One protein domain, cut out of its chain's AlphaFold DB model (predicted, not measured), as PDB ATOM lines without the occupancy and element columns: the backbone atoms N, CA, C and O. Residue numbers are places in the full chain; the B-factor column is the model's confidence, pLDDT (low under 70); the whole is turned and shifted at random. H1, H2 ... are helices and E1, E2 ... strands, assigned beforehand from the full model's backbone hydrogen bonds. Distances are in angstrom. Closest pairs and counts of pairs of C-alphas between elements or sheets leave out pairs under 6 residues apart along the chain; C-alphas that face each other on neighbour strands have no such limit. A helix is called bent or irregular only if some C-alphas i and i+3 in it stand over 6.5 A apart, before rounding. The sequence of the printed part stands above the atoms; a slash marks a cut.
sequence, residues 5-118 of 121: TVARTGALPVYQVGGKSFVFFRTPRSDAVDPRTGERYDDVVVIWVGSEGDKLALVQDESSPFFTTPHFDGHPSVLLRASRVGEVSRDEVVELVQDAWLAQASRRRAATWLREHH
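AT A GLANCE: This is residues 5 to 118 of the 121 residues of an uncharacterized protein of Nocardioides sp. Soil777 (UniProt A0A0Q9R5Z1). A twisted five-stranded sheet has the long helix H3 laid along its strands on one face and the short helix H1 beside H3 on that same face, near E5. H4 lies off the sheet past one end of H3, and the long loop of residues 26 to 43 reaches out at the opposite end of the longest axis. The printed part has 114 residues, with four named helices and five named strands in the order E1 E2 E3 E4 H1 E5 H2 H3 H4. The sheet's order is E1 E2 E3 E4 E5, all antiparallel, and the class is mixed, helices and strands. The whole is compact, with a radius of gyration of the C-alphas of 14.5 A and spans of 47 by 32 by 27 A.

HOW THE PARTS SIT: E1, residues 5 to 7, is an edge strand and forms a hairpin with E2, residues 14 to 17, where N 7 and O 14 are 2.8 A apart, within hydrogen-bond range. E2 forms a hairpin with E3, residues 20 to 25, with N 15 and O 23 at 2.8 A. E3 forms a hairpin with E4, residues 44 to 48, with N 46 and O 24 at 2.8 A. E1 to E4 are a meander, each strand the antiparallel neighbour of the one before. H1, residues 52 to 59, is on the sheet at a height of 7.4 A; its closest C-alphas to E5, residues 77 to 81, are those of Lys 55 and Val 78, 5.8 A apart. E5, the other edge strand, is antiparallel to E4, with N 45 and O 80 at 2.8 A. Residues 66 to 67 pair antiparallel with residues 79 to 80 of E5. H2, residues 82 to 87, only grazes the sheet with its residues 82 to 85, and is irregular: C-alphas 83 and 86 are 7.4 A apart. H3, residues 90 to 104, lies over E3 and E4 at a height of 9.5 A and runs along the strands, at 1 degree to E3 on the local plane. Its closest C-alpha to E4 is that of Ala 100, 4.5 A from that of Trp 48. H1 and H3 lie on the same face, making two layers, helices on one face of a sheet. H4, residues 107 to 116, is not on the sheet; it is close to H3 but not clearly touching, with the C-alphas of Leu 102 and Ala 110 5.6 A apart. In H1, H3 and H4 every O i to N i+4 pair is within hydrogen-bond range; in H2 it is 0 of 2, with 2 of 3 O i to N i+3 pairs.

IN THESE COORDINATES: E1 begins at C-alpha 5, (24.034, -29.441, 28.824). From first to last C-alpha, E3 measures 14.4 A, E4 13.3 A, E5 13.5 A and H4 14.3 A. H3 measures 21.6 A, from C-alpha 90 at (8.976, -40.745, 17.668). H4 ends at C-alpha 116, (18.091, -47.154, 36.039).

THE WHOLE: The C-alphas of Thr 37 and Arg 115, the two farthest apart, are 47.6 A apart. The links from E3 to E4, 18 residues, and from H1 to E5, 17 residues, are long. The printed part has no cut, its mean pLDDT is 95.4, and no printed residue is under 70.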
ATOM      1  N   THR A   5      23.889 -30.896  28.906       97.56
ATOM      2  CA  THR A   5      24.034 -29.441  28.824       97.56
ATOM      3  C   THR A   5      23.767 -28.980  27.400       97.56
ATOM      4  O   THR A   5      24.094 -29.689  26.450       97.56
ATOM      5  N   VAL A   6      23.218 -27.776  27.241       96.50
ATOM      6  CA  VAL A   6      23.042 -27.146  25.927       96.50
ATOM      7  C   VAL A   6      24.081 -26.044  25.781       96.50
ATOM      8  O   VAL A   6      23.971 -24.994  26.412       96.50
ATOM      9  N   ALA A   7      25.096 -26.286  24.957       92.06
ATOM     10  CA  ALA A   7      26.035 -25.253  24.552       92.06
ATOM     11  C   ALA A   7      25.425 -24.419  23.417       92.06
ATOM     12  O   ALA A   7      24.773 -24.937  22.509       92.06
ATOM     13  N   ARG A   8      25.649 -23.105  23.478       84.06
ATOM     14  CA  ARG A   8      25.261 -22.150  22.436       84.06
ATOM     15  C   ARG A   8      26.506 -21.450  21.912       84.06
ATOM     16  O   ARG A   8      26.788 -20.311  22.258       84.06
ATOM     17  N   THR A   9      27.273 -22.169  21.098       71.69
ATOM     18  CA  THR A   9      28.404 -21.614  20.334       71.69
ATOM     19  C   THR A   9      27.941 -20.820  19.099       71.69
ATOM     20  O   THR A   9      28.765 -20.253  18.389       71.69
ATOM     21  N   GLY A  10      26.623 -20.733  18.873       77.38
ATOM     22  CA  GLY A  10      25.939 -19.919  17.867       77.38
ATOM     23  C   GLY A  10      24.428 -19.860  18.146       77.38
ATOM     24  O   GLY A  10      23.993 -20.141  19.263       77.38
ATOM     25  N   ALA A  11      23.619 -19.524  17.134       83.88
ATOM     26  CA  ALA A  11      22.152 -19.498  17.260       83.88
ATOM     27  C   ALA A  11      21.535 -20.897  17.458       83.88
ATOM     28  O   ALA A  11      20.467 -21.037  18.051       83.88
ATOM     29  N   LEU A  12      22.220 -21.928  16.964       89.12
ATOM     30  CA  LEU A  12      21.754 -23.308  16.959       89.12
ATOM     31  C   LEU A  12      22.241 -24.073  18.205       89.12
ATOM     32  O   LEU A  12      23.376 -23.865  18.645       89.12
ATOM     33  N   PRO A  13      21.404 -24.946  18.799       93.06
ATOM     34  CA  PRO A  13      21.763 -25.669  20.011       93.06
ATOM     35  C   PRO A  13      22.734 -26.822  19.732       93.06
ATOM     36  O   PRO A  13      22.614 -27.548  18.742       93.06
ATOM     37  N   VAL A  14      23.655 -27.023  20.673       96.62
ATOM     38  CA  VAL A  14      24.572 -28.165  20.732       96.62
ATOM     39  C   VAL A  14      24.313 -28.901  22.045       96.62
ATOM     40  O   VAL A  14      24.592 -28.374  23.122       96.62
ATOM     41  N   TYR A  15      23.774 -30.113  21.975       97.94
ATOM     42  CA  TYR A  15      23.531 -30.955  23.142       97.94
ATOM     43  C   TYR A  15      24.788 -31.750  23.474       97.94
ATOM     44  O   TYR A  15      25.374 -32.409  22.611       97.94
ATOM     45  N   GLN A  16      25.210 -31.668  24.732       98.06
ATOM     46  CA  GLN A  16      26.460 -32.248  25.203       98.06
ATOM     47  C   GLN A  16      26.281 -33.040  26.495       98.06
ATOM     48  O   GLN A  16      25.405 -32.743  27.305       98.06
ATOM     49  N   VAL A  17      27.168 -34.005  26.726       98.38
ATOM     50  CA  VAL A  17      27.342 -34.692  28.007       98.38
ATOM     51  C   VAL A  17      28.821 -34.677  28.376       98.38
ATOM     52  O   VAL A  17      29.678 -35.146  27.636       98.38
ATOM     53  N   GLY A  18      29.158 -34.090  29.530       96.31
ATOM     54  CA  GLY A  18      30.563 -33.967  29.950       96.31
ATOM     55  C   GLY A  18      31.446 -33.198  28.960       96.31
ATOM     56  O   GLY A  18      32.604 -33.560  28.789       96.31
ATOM     57  N   GLY A  19      30.889 -32.183  28.294       95.75
ATOM     58  CA  GLY A  19      31.595 -31.363  27.305       95.75
ATOM     59  C   GLY A  19      31.727 -31.993  25.916       95.75
ATOM     60  O   GLY A  19      32.249 -31.343  25.016       95.75
ATOM     61  N   LYS A  20      31.240 -33.224  25.715       97.19
ATOM     62  CA  LYS A  20      31.219 -33.878  24.405       97.19
ATOM     63  C   LYS A  20      29.847 -33.750  23.757       97.19
ATOM     64  O   LYS A  20      28.843 -34.066  24.394       97.19
ATOM     65  N   SER A  21      29.807 -33.277  22.519       97.06
ATOM     66  CA  SER A  21      28.572 -33.155  21.741       97.06
ATOM     67  C   SER A  21      28.053 -34.524  21.324       97.06
ATOM     68  O   SER A  21      28.856 -35.371  20.952       97.06
ATOM     69  N   PHE A  22      26.734 -34.720  21.375       98.25
ATOM     70  CA  PHE A  22      26.075 -35.947  20.905       98.25
ATOM     71  C   PHE A  22      24.926 -35.686  19.920       98.25
ATOM     72  O   PHE A  22      24.660 -36.522  19.063       98.25
ATOM     73  N   VAL A  23      24.299 -34.506  19.975       98.12
ATOM     74  CA  VAL A  23      23.361 -34.013  18.953       98.12
ATOM     75  C   VAL A  23      23.613 -32.526  18.745       98.12
ATOM     76  O   VAL A  23      23.676 -31.774  19.720       98.12
ATOM     77  N   PHE A  24      23.730 -32.059  17.503       96.75
ATOM     78  CA  PHE A  24      23.738 -30.620  17.232       96.75
ATOM     79  C   PHE A  24      23.207 -30.254  15.854       96.75
ATOM     80  O   PHE A  24      23.316 -31.009  14.893       96.75
ATOM     81  N   PHE A  25      22.668 -29.044  15.774       94.81
ATOM     82  CA  PHE A  25      22.176 -28.444  14.542       94.81
ATOM     83  C   PHE A  25      23.307 -27.627  13.927       94.81
ATOM     84  O   PHE A  25      23.907 -26.779  14.598       94.81
ATOM     85  N   ARG A  26      23.634 -27.898  12.663       91.06
ATOM     86  CA  ARG A  26      24.739 -27.222  11.975       91.06
ATOM     87  C   ARG A  26      24.221 -26.089  11.096       91.06
ATOM     88  O   ARG A  26      23.119 -26.148  10.565       91.06
ATOM     89  N   THR A  27      25.052 -25.072  10.901       92.88
ATOM     90  CA  THR A  27      24.830 -24.083   9.839       92.88
ATOM     91  C   THR A  27      25.029 -24.721   8.457       92.88
ATOM     92  O   THR A  27      25.714 -25.745   8.367       92.88
ATOM     93  N   PRO A  28      24.496 -24.129   7.369       94.94
ATOM     94  CA  PRO A  28      24.718 -24.644   6.022       94.94
ATOM     95  C   PRO A  28      26.210 -24.781   5.685       94.94
ATOM     96  O   PRO A  28      27.002 -23.852   5.876       94.94
ATOM     97  N   ARG A  29      26.604 -25.938   5.148       95.56
ATOM     98  CA  ARG A  29      27.990 -26.272   4.776       95.56
ATOM     99  C   ARG A  29      28.029 -26.903   3.389       95.56
ATOM    100  O   ARG A  29      27.045 -27.472   2.941       95.56
ATOM    101  N   SER A  30      29.164 -26.777   2.705       96.31
ATOM    102  CA  SER A  30      29.343 -27.263   1.330       96.31
ATOM    103  C   SER A  30      29.377 -28.784   1.194       96.31
ATOM    104  O   SER A  30      29.280 -29.277   0.081       96.31
ATOM    105  N   ASP A  31      29.552 -29.520   2.292       96.56
ATOM    106  CA  ASP A  31      29.590 -30.983   2.285       96.56
ATOM    107  C   ASP A  31      28.196 -31.616   2.194       96.56
ATOM    108  O   ASP A  31      28.110 -32.755   1.753       96.56
ATOM    109  N   ALA A  32      27.120 -30.911   2.576       96.81
ATOM    110  CA  ALA A  32      25.753 -31.406   2.393       96.81
ATOM    111  C   ALA A  32      24.906 -30.417   1.598       96.81
ATOM    112  O   ALA A  32      24.560 -29.326   2.068       96.81
ATOM    113  N   VAL A  33      24.580 -30.846   0.388       97.12
ATOM    114  CA  VAL A  33      23.846 -30.088  -0.614       97.12
ATOM    115  C   VAL A  33      22.756 -30.962  -1.217       97.12
ATOM    116  O   VAL A  33      22.874 -32.189  -1.231       97.12
ATOM    117  N   ASP A  34      21.718 -30.325  -1.742       93.56
ATOM    118  CA  ASP A  34      20.741 -30.981  -2.596       93.56
ATOM    119  C   ASP A  34      21.432 -31.437  -3.896       93.56
ATOM    120  O   ASP A  34      22.011 -30.608  -4.602       93.56
ATOM    121  N   PRO A  35      21.407 -32.736  -4.243       91.25
ATOM    122  CA  PRO A  35      22.089 -33.242  -5.433       91.25
ATOM    123  C   PRO A  35      21.468 -32.752  -6.751       91.25
ATOM    124  O   PRO A  35      22.122 -32.817  -7.791       91.25
ATOM    125  N   ARG A  36      20.217 -32.273  -6.739       93.19
ATOM    126  CA  ARG A  36      19.515 -31.746  -7.915       93.19
ATOM    127  C   ARG A  36      19.768 -30.257  -8.120       93.19
ATOM    128  O   ARG A  36      19.906 -29.835  -9.264       93.19
ATOM    129  N   THR A  37      19.775 -29.463  -7.048       96.06
ATOM    130  CA  THR A  37      19.893 -27.992  -7.142       96.06
ATOM    131  C   THR A  37      21.290 -27.472  -6.805       96.06
ATOM    132  O   THR A  37      21.649 -26.370  -7.213       96.06
ATOM    133  N   GLY A  38      22.093 -28.247  -6.074       95.75
ATOM    134  CA  GLY A  38      23.381 -27.823  -5.524       95.75
ATOM    135  C   GLY A  38      23.264 -26.876  -4.324       95.75
ATOM    136  O   GLY A  38      24.283 -26.409  -3.810       95.75
ATOM    137  N   GLU A  39      22.048 -26.573  -3.862       97.12
ATOM    138  CA  GLU A  39      21.825 -25.693  -2.718       97.12
ATOM    139  C   GLU A  39      22.244 -26.368  -1.413       97.12
ATOM    140  O   GLU A  39      22.046 -27.565  -1.210       97.12
ATOM    141  N   ARG A  40      22.835 -25.595  -0.498       97.69
ATOM    142  CA  ARG A  40      23.250 -26.117   0.807       97.69
ATOM    143  C   ARG A  40      22.040 -26.358   1.682       97.69
ATOM    144  O   ARG A  40      21.204 -25.476   1.849       97.69
ATOM    145  N   TYR A  41      22.043 -27.504   2.341       96.50
ATOM    146  CA  TYR A  41      21.061 -27.802   3.363       96.50
ATOM    147  C   TYR A  41      21.256 -26.913   4.597       96.50
ATOM    148  O   TYR A  41      22.362 -26.803   5.131       96.50
ATOM    149  N   ASP A  42      20.171 -26.302   5.060       95.56
ATOM    150  CA  ASP A  42      20.102 -25.346   6.170       95.56
ATOM    151  C   ASP A  42      19.544 -25.920   7.480       95.56
ATOM    152  O   ASP A  42      19.557 -25.246   8.507       95.56
ATOM    153  N   ASP A  43      19.117 -27.180   7.463       95.62
ATOM    154  CA  ASP A  43      18.400 -27.849   8.552       95.62
ATOM    155  C   ASP A  43      19.079 -29.162   9.002       95.62
ATOM    156  O   ASP A  43      18.433 -30.058   9.548       95.62
ATOM    157  N   VAL A  44      20.375 -29.326   8.723       97.25
ATOM    158  CA  VAL A  44      21.069 -30.588   9.007       97.25
ATOM    159  C   VAL A  44      21.320 -30.739  10.508       97.25
ATOM    160  O   VAL A  44      21.862 -29.848  11.174       97.25
ATOM    161  N   VAL A  45      20.990 -31.915  11.029       97.75
ATOM    162  CA  VAL A  45      21.310 -32.360  12.385       97.75
ATOM    163  C   VAL A  45      22.424 -33.393  12.306       97.75
ATOM    164  O   VAL A  45      22.379 -34.296  11.475       97.75
ATOM    165  N   VAL A  46      23.428 -33.255  13.165       98.12
ATOM    166  CA  VAL A  46      24.491 -34.245  13.356       98.12
ATOM    167  C   VAL A  46      24.188 -35.025  14.624       98.12
ATOM    168  O   VAL A  46      23.974 -34.419  15.680       98.12
ATOM    169  N   ILE A  47      24.182 -36.350  14.521       98.56
ATOM    170  CA  ILE A  47      23.840 -37.258  15.615       98.56
ATOM    171  C   ILE A  47      24.952 -38.295  15.748       98.56
ATOM    172  O   ILE A  47      25.330 -38.929  14.763       98.56
ATOM    173  N   TRP A  48      25.515 -38.443  16.947       98.56
ATOM    174  CA  TRP A  48      26.478 -39.512  17.212       98.56
ATOM    175  C   TRP A  48      25.799 -40.875  17.246       98.56
ATOM    176  O   TRP A  48      24.644 -40.985  17.629       98.56
ATOM    177  N   VAL A  49      26.550 -41.910  16.889       97.88
ATOM    178  CA  VAL A  49      26.118 -43.308  16.990       97.88
ATOM    179  C   VAL A  49      27.183 -44.137  17.709       97.88
ATOM    180  O   VAL A  49      28.312 -43.669  17.894       97.88
ATOM    181  N   GLY A  50      26.826 -45.351  18.137       94.81
ATOM    182  CA  GLY A  50      27.714 -46.239  18.894       94.81
ATOM    183  C   GLY A  50      28.950 -46.683  18.107       94.81
ATOM    184  O   GLY A  50      30.040 -46.800  18.671       94.81
ATOM    185  N   SER A  51      28.802 -46.876  16.796       95.69
ATOM    186  CA  SER A  51      29.861 -47.357  15.912       95.69
ATOM    187  C   SER A  51      29.687 -46.905  14.457       95.69
ATOM    188  O   SER A  51      28.639 -46.412  14.043       95.69
ATOM    189  N   GLU A  52      30.726 -47.103  13.642       95.31
ATOM    190  CA  GLU A  52      30.621 -46.930  12.187       95.31
ATOM    191  C   GLU A  52      29.653 -47.946  11.553       95.31
ATOM    192  O   GLU A  52      28.976 -47.615  10.584       95.31
ATOM    193  N   GLY A  53      29.511 -49.143  12.136       95.69
ATOM    194  CA  GLY A  53      28.519 -50.130  11.703       95.69
ATOM    195  C   GLY A  53      27.084 -49.627  11.873       95.69
ATOM    196  O   GLY A  53      26.293 -49.720  10.938       95.69
ATOM    197  N   ASP A  54      26.776 -49.009  13.015       95.81
ATOM    198  CA  ASP A  54      25.449 -48.431  13.278       95.81
ATOM    199  C   ASP A  54      25.150 -47.278  12.316       95.81
ATOM    200  O   ASP A  54      24.050 -47.163  11.779       95.81
ATOM    201  N   LYS A  55      26.163 -46.446  12.028       96.94
ATOM    202  CA  LYS A  55      26.057 -45.392  11.011       96.94
ATOM    203  C   LYS A  55      25.698 -45.986   9.649       96.94
ATOM    204  O   LYS A  55      24.793 -45.476   8.995       96.94
ATOM    205  N   LEU A  56      26.409 -47.031   9.220       95.25
ATOM    206  CA  LEU A  56      26.173 -47.689   7.934       95.25
ATOM    207  C   LEU A  56      24.768 -48.294   7.867       95.25
ATOM    208  O   LEU A  56      24.085 -48.113   6.864       95.25
ATOM    209  N   ALA A  57      24.303 -48.922   8.947       94.81
ATOM    210  CA  ALA A  57      22.958 -49.485   9.024       94.81
ATOM    211  C   ALA A  57      21.850 -48.431   8.846       94.81
ATOM    212  O   ALA A  57      20.824 -48.730   8.238       94.81
ATOM    213  N   LEU A  58      22.058 -47.197   9.320       95.19
ATOM    214  CA  LEU A  58      21.089 -46.102   9.175       95.19
ATOM    215  C   LEU A  58      21.047 -45.499   7.763       95.19
ATOM    216  O   LEU A  58      20.004 -44.986   7.357       95.19
ATOM    217  N   VAL A  59      22.169 -45.526   7.033       95.81
ATOM    218  CA  VAL A  59      22.308 -44.871   5.714       95.81
ATOM    219  C   VAL A  59      22.263 -45.841   4.532       95.81
ATOM    220  O   VAL A  59      22.276 -45.394   3.391       95.81
ATOM    221  N   GLN A  60      22.244 -47.154   4.778       94.62
ATOM    222  CA  GLN A  60      22.188 -48.167   3.715       94.62
ATOM    223  C   GLN A  60      20.862 -48.148   2.940       94.62
ATOM    224  O   GLN A  60      20.828 -48.555   1.782       94.62
ATOM    225  N   ASP A  61      19.775 -47.713   3.582       91.44
ATOM    226  CA  ASP A  61      18.478 -47.539   2.940       91.44
ATOM    227  C   ASP A  61      18.389 -46.125   2.365       91.44
ATOM    228  O   ASP A  61      18.289 -45.151   3.106       91.44
ATOM    229  N   GLU A  62      18.407 -45.999   1.039       86.50
ATOM    230  CA  GLU A  62      18.326 -44.703   0.354       86.50
ATOM    231  C   GLU A  62      16.994 -43.967   0.585       86.50
ATOM    232  O   GLU A  62      16.911 -42.755   0.369       86.50
ATOM    233  N   SER A  63      15.943 -44.676   1.014       87.12
ATOM    234  CA  SER A  63      14.660 -44.059   1.361       87.12
ATOM    235  C   SER A  63      14.682 -43.389   2.737       87.12
ATOM    236  O   SER A  63      13.908 -42.457   2.977       87.12
ATOM    237  N   SER A  64      15.621 -43.791   3.598       89.69
ATOM    238  CA  SER A  64      15.847 -43.224   4.924       89.69
ATOM    239  C   SER A  64      16.135 -41.716   4.859       89.69
ATOM    240  O   SER A  64      16.784 -41.226   3.929       89.69
ATOM    241  N   PRO A  65      15.700 -40.930   5.858       94.25
ATOM    242  CA  PRO A  65      16.062 -39.518   5.951       94.25
ATOM    243  C   PRO A  65      17.500 -39.308   6.464       94.25
ATOM    244  O   PRO A  65      17.980 -38.166   6.504       94.25
ATOM    245  N   PHE A  66      18.180 -40.387   6.862       96.94
ATOM    246  CA  PHE A  66      19.567 -40.383   7.303       96.94
ATOM    247  C   PHE A  66      20.542 -40.429   6.125       96.94
ATOM    248  O   PHE A  66      20.328 -41.121   5.136       96.94
ATOM    249  N   PHE A  67      21.653 -39.711   6.245       96.88
ATOM    250  CA  PHE A  67      22.700 -39.686   5.229       96.88
ATOM    251  C   PHE A  67      24.087 -39.451   5.841       96.88
ATOM    252  O   PHE A  67      24.246 -39.170   7.031       96.88
ATOM    253  N   THR A  68      25.124 -39.560   5.012       97.25
ATOM    254  CA  THR A  68      26.507 -39.198   5.347       97.25
ATOM    255  C   THR A  68      27.143 -38.442   4.183       97.25
ATOM    256  O   THR A  68      26.620 -38.428   3.072       97.25
ATOM    257  N   THR A  69      28.276 -37.797   4.437       96.81
ATOM    258  CA  THR A  69      29.096 -37.118   3.427       96.81
ATOM    259  C   THR A  69      30.543 -37.601   3.567       96.81
ATOM    260  O   THR A  69      30.897 -38.061   4.655       96.81
ATOM    261  N   PRO A  70      31.404 -37.449   2.540       96.81
ATOM    262  CA  PRO A  70      32.823 -37.817   2.640       96.81
ATOM    263  C   PRO A  70      33.563 -37.136   3.803       96.81
ATOM    264  O   PRO A  70      34.582 -37.610   4.290       96.81
ATOM    265  N   HIS A  71      33.042 -36.001   4.284       97.00
ATOM    266  CA  HIS A  71      33.583 -35.316   5.456       97.00
ATOM    267  C   HIS A  71      33.453 -36.136   6.755       97.00
ATOM    268  O   HIS A  71      34.206 -35.903   7.697       97.00
ATOM    269  N   PHE A  72      32.508 -37.076   6.811       96.50
ATOM    270  CA  PHE A  72      32.225 -37.917   7.974       96.50
ATOM    271  C   PHE A  72      32.766 -39.348   7.832       96.50
ATOM    272  O   PHE A  72      32.422 -40.201   8.652       96.50
ATOM    273  N   ASP A  73      33.588 -39.645   6.826       95.69
ATOM    274  CA  ASP A  73      34.191 -40.973   6.664       95.69
ATOM    275  C   ASP A  73      35.082 -41.314   7.872       95.69
ATOM    276  O   ASP A  73      35.864 -40.483   8.341       95.69
ATOM    277  N   GLY A  74      34.909 -42.514   8.442       95.00
ATOM    278  CA  GLY A  74      35.563 -42.922   9.693       95.00
ATOM    279  C   GLY A  74      35.099 -42.170  10.952       95.00
ATOM    280  O   GLY A  74      35.649 -42.385  12.034       95.00
ATOM    281  N   HIS A  75      34.097 -41.287  10.851       95.88
ATOM    282  CA  HIS A  75      33.515 -40.579  11.991       95.88
ATOM    283  C   HIS A  75      32.161 -41.198  12.388       95.88
ATOM    284  O   HIS A  75      31.269 -41.294  11.535       95.88
ATOM    285  N   PRO A  76      31.942 -41.556  13.674       96.06
ATOM    286  CA  PRO A  76      30.715 -42.201  14.151       96.06
ATOM    287  C   PRO A  76      29.590 -41.175  14.354       96.06
ATOM    288  O   PRO A  76      29.113 -40.927  15.464       96.06
ATOM    289  N   SER A  77      29.191 -40.513  13.271       97.88
ATOM    290  CA  SER A  77      28.006 -39.658  13.252       97.88
ATOM    291  C   SER A  77      27.249 -39.799  11.949       97.88
ATOM    292  O   SER A  77      27.847 -39.882  10.877       97.88
ATOM    293  N   VAL A  78      25.931 -39.771  12.069       97.81
ATOM    294  CA  VAL A  78      24.988 -39.729  10.959       97.81
ATOM    295  C   VAL A  78      24.414 -38.320  10.832       97.81
ATOM    296  O   VAL A  78      24.367 -37.555  11.803       97.81
ATOM    297  N   LEU A  79      24.011 -37.960   9.618       98.00
ATOM    298  CA  LEU A  79      23.340 -36.705   9.318       98.00
ATOM    299  C   LEU A  79      21.854 -36.961   9.081       98.00
ATOM    300  O   LEU A  79      21.481 -37.970   8.493       98.00
ATOM    301  N   LEU A  80      21.015 -36.028   9.515       97.69
ATOM    302  CA  LEU A  80      19.569 -36.049   9.307       97.69
ATOM    303  C   LEU A  80      19.120 -34.681   8.793       97.69
ATOM    304  O   LEU A  80      19.534 -33.652   9.328       97.69
ATOM    305  N   ARG A  81      18.253 -34.650   7.778       95.19
ATOM    306  CA  ARG A  81      17.523 -33.425   7.402       95.19
ATOM    307  C   ARG A  81      16.386 -33.214   8.401       95.19
ATOM    308  O   ARG A  81      15.476 -34.039   8.455       95.19
ATOM    309  N   ALA A  82      16.404 -32.130   9.181       94.81
ATOM    310  CA  ALA A  82      15.359 -31.889  10.182       94.81
ATOM    311  C   ALA A  82      13.960 -31.765   9.556       94.81
ATOM    312  O   ALA A  82      12.987 -32.199  10.164       94.81
ATOM    313  N   SER A  83      13.846 -31.254   8.327       95.56
ATOM    314  CA  SER A  83      12.590 -31.229   7.557       95.56
ATOM    315  C   SER A  83      11.999 -32.614   7.275       95.56
ATOM    316  O   SER A  83      10.790 -32.720   7.087       95.56
ATOM    317  N   ARG A  84      12.819 -33.673   7.288       95.94
ATOM    318  CA  ARG A  84      12.414 -35.069   7.053       95.94
ATOM    319  C   ARG A  84      12.290 -35.889   8.339       95.94
ATOM    320  O   ARG A  84      11.989 -37.073   8.278       95.94
ATOM    321  N   VAL A  85      12.482 -35.287   9.520       95.75
ATOM    322  CA  VAL A  85      12.413 -36.018  10.804       95.75
ATOM    323  C   VAL A  85      11.064 -36.705  11.029       95.75
ATOM    324  O   VAL A  85      11.009 -37.722  11.704       95.75
ATOM    325  N   GLY A  86       9.983 -36.181  10.437       96.06
ATOM    326  CA  GLY A  86       8.649 -36.784  10.516       96.06
ATOM    327  C   GLY A  86       8.506 -38.125   9.788       96.06
ATOM    328  O   GLY A  86       7.481 -38.778   9.949       96.06
ATOM    329  N   GLU A  87       9.504 -38.531   9.001       96.38
ATOM    330  CA  GLU A  87       9.578 -39.856   8.373       96.38
ATOM    331  C   GLU A  87      10.093 -40.932   9.344       96.38
ATOM    332  O   GLU A  87       9.917 -42.118   9.087       96.38
ATOM    333  N   VAL A  88      10.696 -40.520  10.466       96.12
ATOM    334  CA  VAL A  88      11.155 -41.401  11.545       96.12
ATOM    335  C   VAL A  88      10.112 -41.392  12.656       96.12
ATOM    336  O   VAL A  88       9.590 -40.333  13.030       96.12
ATOM    337  N   SER A  89       9.795 -42.557  13.213       96.44
ATOM    338  CA  SER A  89       8.863 -42.615  14.335       96.44
ATOM    339  C   SER A  89       9.437 -41.893  15.557       96.44
ATOM    340  O   SER A  89      10.647 -41.763  15.750       96.44
ATOM    341  N   ARG A  90       8.551 -41.414  16.434       96.88
ATOM    342  CA  ARG A  90       8.976 -40.745  17.668       96.88
ATOM    343  C   ARG A  90       9.871 -41.645  18.523       96.88
ATOM    344  O   ARG A  90      10.808 -41.137  19.133       96.88
ATOM    345  N   ASP A  91       9.554 -42.934  18.596       97.38
ATOM    346  CA  ASP A  91      10.275 -43.871  19.452       97.38
ATOM    347  C   ASP A  91      11.676 -44.148  18.890       97.38
ATOM    348  O   ASP A  91      12.643 -44.025  19.635       97.38
ATOM    349  N   GLU A  92      11.817 -44.315  17.572       95.50
ATOM    350  CA  GLU A  92      13.129 -44.396  16.908       95.50
ATOM    351  C   GLU A  92      13.968 -43.123  17.116       95.50
ATOM    352  O   GLU A  92      15.164 -43.201  17.386       95.50
ATOM    353  N   VAL A  93      13.367 -41.924  17.045       96.69
ATOM    354  CA  VAL A  93      14.094 -40.674  17.348       96.69
ATOM    355  C   VAL A  93      14.557 -40.646  18.806       96.69
ATOM    356  O   VAL A  93      15.656 -40.171  19.100       96.69
ATOM    357  N   VAL A  94      13.726 -41.120  19.735       97.06
ATOM    358  CA  VAL A  94      14.076 -41.188  21.159       97.06
ATOM    359  C   VAL A  94      15.236 -42.155  21.383       97.06
ATOM    360  O   VAL A  94      16.184 -41.773  22.068       97.06
ATOM    361  N   GLU A  95      15.179 -43.352  20.800       95.94
ATOM    362  CA  GLU A  95      16.248 -44.355  20.862       95.94
ATOM    363  C   GLU A  95      17.547 -43.803  20.274       95.94
ATOM    364  O   GLU A  95      18.563 -43.757  20.961       95.94
ATOM    365  N   LEU A  96      17.495 -43.214  19.079       96.81
ATOM    366  CA  LEU A  96      18.668 -42.634  18.427       96.81
ATOM    367  C   LEU A  96      19.328 -41.529  19.271       96.81
ATOM    368  O   LEU A  96      20.553 -41.427  19.351       96.81
ATOM    369  N   VAL A  97      18.531 -40.683  19.927       97.94
ATOM    370  CA  VAL A  97      19.045 -39.633  20.819       97.94
ATOM    371  C   VAL A  97      19.654 -40.224  22.100       97.94
ATOM    372  O   VAL A  97      20.633 -39.673  22.617       97.94
ATOM    373  N   GLN A  98      19.101 -41.323  22.619       97.81
ATOM    374  CA  GLN A  98      19.655 -42.047  23.768       97.81
ATOM    375  C   GLN A  98      20.979 -42.724  23.414       97.81
ATOM    376  O   GLN A  98      21.955 -42.549  24.148       97.81
ATOM    377  N   ASP A  99      21.052 -43.393  22.268       97.19
ATOM    378  CA  ASP A  99      22.265 -44.036  21.760       97.19
ATOM    379  C   ASP A  99      23.376 -43.018  21.510       97.19
ATOM    380  O   ASP A  99      24.520 -43.211  21.930       97.19
ATOM    381  N   ALA A 100      23.036 -41.866  20.927       98.50
ATOM    382  CA  ALA A 100      23.969 -40.760  20.761       98.50
ATOM    383  C   ALA A 100      24.548 -40.295  22.105       98.50
ATOM    384  O   ALA A 100      25.757 -40.063  22.237       98.50
ATOM    385  N   TRP A 101      23.699 -40.165  23.129       98.62
ATOM    386  CA  TRP A 101      24.146 -39.807  24.473       98.62
ATOM    387  C   TRP A 101      25.029 -40.895  25.087       98.62
ATOM    388  O   TRP A 101      26.063 -40.560  25.670       98.62
ATOM    389  N   LEU A 102      24.675 -42.175  24.936       98.25
ATOM    390  CA  LEU A 102      25.464 -43.312  25.422       98.25
ATOM    391  C   LEU A 102      26.851 -43.358  24.774       98.25
ATOM    392  O   LEU A 102      27.841 -43.538  25.487       98.25
ATOM    393  N   ALA A 103      26.943 -43.089  23.469       97.75
ATOM    394  CA  ALA A 103      28.203 -43.036  22.726       97.75
ATOM    395  C   ALA A 103      29.172 -41.960  23.257       97.75
ATOM    396  O   ALA A 103      30.392 -42.078  23.122       97.75
ATOM    397  N   GLN A 104      28.647 -40.902  23.882       98.31
ATOM    398  CA  GLN A 104      29.440 -39.768  24.370       98.31
ATOM    399  C   GLN A 104      29.608 -39.726  25.888       98.31
ATOM    400  O   GLN A 104      30.588 -39.164  26.396       98.31
ATOM    401  N   ALA A 105      28.677 -40.314  26.634       98.19
ATOM    402  CA  ALA A 105      28.721 -40.364  28.082       98.19
ATOM    403  C   ALA A 105      29.976 -41.103  28.576       98.19
ATOM    404  O   ALA A 105      30.521 -42.005  27.943       98.19
ATOM    405  N   SER A 106      30.463 -40.734  29.764       97.75
ATOM    406  CA  SER A 106      31.506 -41.537  30.403       97.75
ATOM    407  C   SER A 106      30.947 -42.911  30.779       97.75
ATOM    408  O   SER A 106      29.777 -43.019  31.146       97.75
ATOM    409  N   ARG A 107      31.803 -43.942  30.799       96.44
ATOM    410  CA  ARG A 107      31.413 -45.320  31.166       96.44
ATOM    411  C   ARG A 107      30.563 -45.388  32.438       96.44
ATOM    412  O   ARG A 107      29.565 -46.090  32.480       96.44
ATOM    413  N   ARG A 108      30.930 -44.614  33.470       96.81
ATOM    414  CA  ARG A 108      30.173 -44.553  34.730       96.81
ATOM    415  C   ARG A 108      28.759 -43.998  34.534       96.81
ATOM    416  O   ARG A 108      27.830 -44.538  35.117       96.81
ATOM    417  N   ARG A 109      28.600 -42.920  33.757       97.25
ATOM    418  CA  ARG A 109      27.290 -42.294  33.509       97.25
ATOM    419  C   ARG A 109      26.395 -43.204  32.678       97.25
ATOM    420  O   ARG A 109      25.254 -43.407  33.074       97.25
ATOM    421  N   ALA A 110      26.935 -43.778  31.602       97.25
ATOM    422  CA  ALA A 110      26.228 -44.737  30.762       97.25
ATOM    423  C   ALA A 110      25.741 -45.937  31.589       97.25
ATOM    424  O   ALA A 110      24.542 -46.183  31.667       97.25
ATOM    425  N   ALA A 111      26.644 -46.594  32.326       96.62
ATOM    426  CA  ALA A 111      26.299 -47.757  33.141       96.62
ATOM    427  C   ALA A 111      25.261 -47.450  34.236       96.62
ATOM    428  O   ALA A 111      24.444 -48.303  34.565       96.62
ATOM    429  N   THR A 112      25.292 -46.258  34.841       96.94
ATOM    430  CA  THR A 112      24.247 -45.846  35.791       96.94
ATOM    431  C   THR A 112      22.900 -45.678  35.101       96.94
ATOM    432  O   THR A 112      21.917 -46.224  35.586       96.94
ATOM    433  N   TRP A 113      22.863 -44.974  33.970       96.69
ATOM    434  CA  TRP A 113      21.619 -44.710  33.254       96.69
ATOM    435  C   TRP A 113      20.958 -45.999  32.748       96.69
ATOM    436  O   TRP A 113      19.769 -46.190  32.976       96.69
ATOM    437  N   LEU A 114      21.739 -46.915  32.170       96.38
ATOM    438  CA  LEU A 114      21.259 -48.220  31.699       96.38
ATOM    439  C   LEU A 114      20.636 -49.048  32.831       96.38
ATOM    440  O   LEU A 114      19.513 -49.526  32.697       96.38
ATOM    441  N   ARG A 115      21.301 -49.123  33.997       96.25
ATOM    442  CA  ARG A 115      20.748 -49.803  35.182       96.25
ATOM    443  C   ARG A 115      19.429 -49.194  35.654       96.25
ATOM    444  O   ARG A 115      18.530 -49.932  36.037       96.25
ATOM    445  N   GLU A 116      19.319 -47.866  35.648       95.69
ATOM    446  CA  GLU A 116      18.091 -47.154  36.039       95.69
ATOM    447  C   GLU A 116      16.935 -47.372  35.051       95.69
ATOM    448  O   GLU A 116      15.781 -47.210  35.434       95.69
ATOM    449  N   HIS A 117      17.235 -47.737  33.801       93.00
ATOM    450  CA  HIS A 117      16.250 -47.967  32.737       93.00
ATOM    451  C   HIS A 117      16.038 -49.461  32.442       93.00
ATOM    452  O   HIS A 117      15.293 -49.794  31.527       93.00
ATOM    453  N   HIS A 118      16.649 -50.356  33.231       93.38
ATOM    454  CA  HIS A 118      16.590 -51.812  33.054       93.38
ATOM    455  C   HIS A 118      17.050 -52.286  31.665       93.38
ATOM    456  O   HIS A 118      16.501 -53.236  31.112       93.38
TER     457      HIS A 118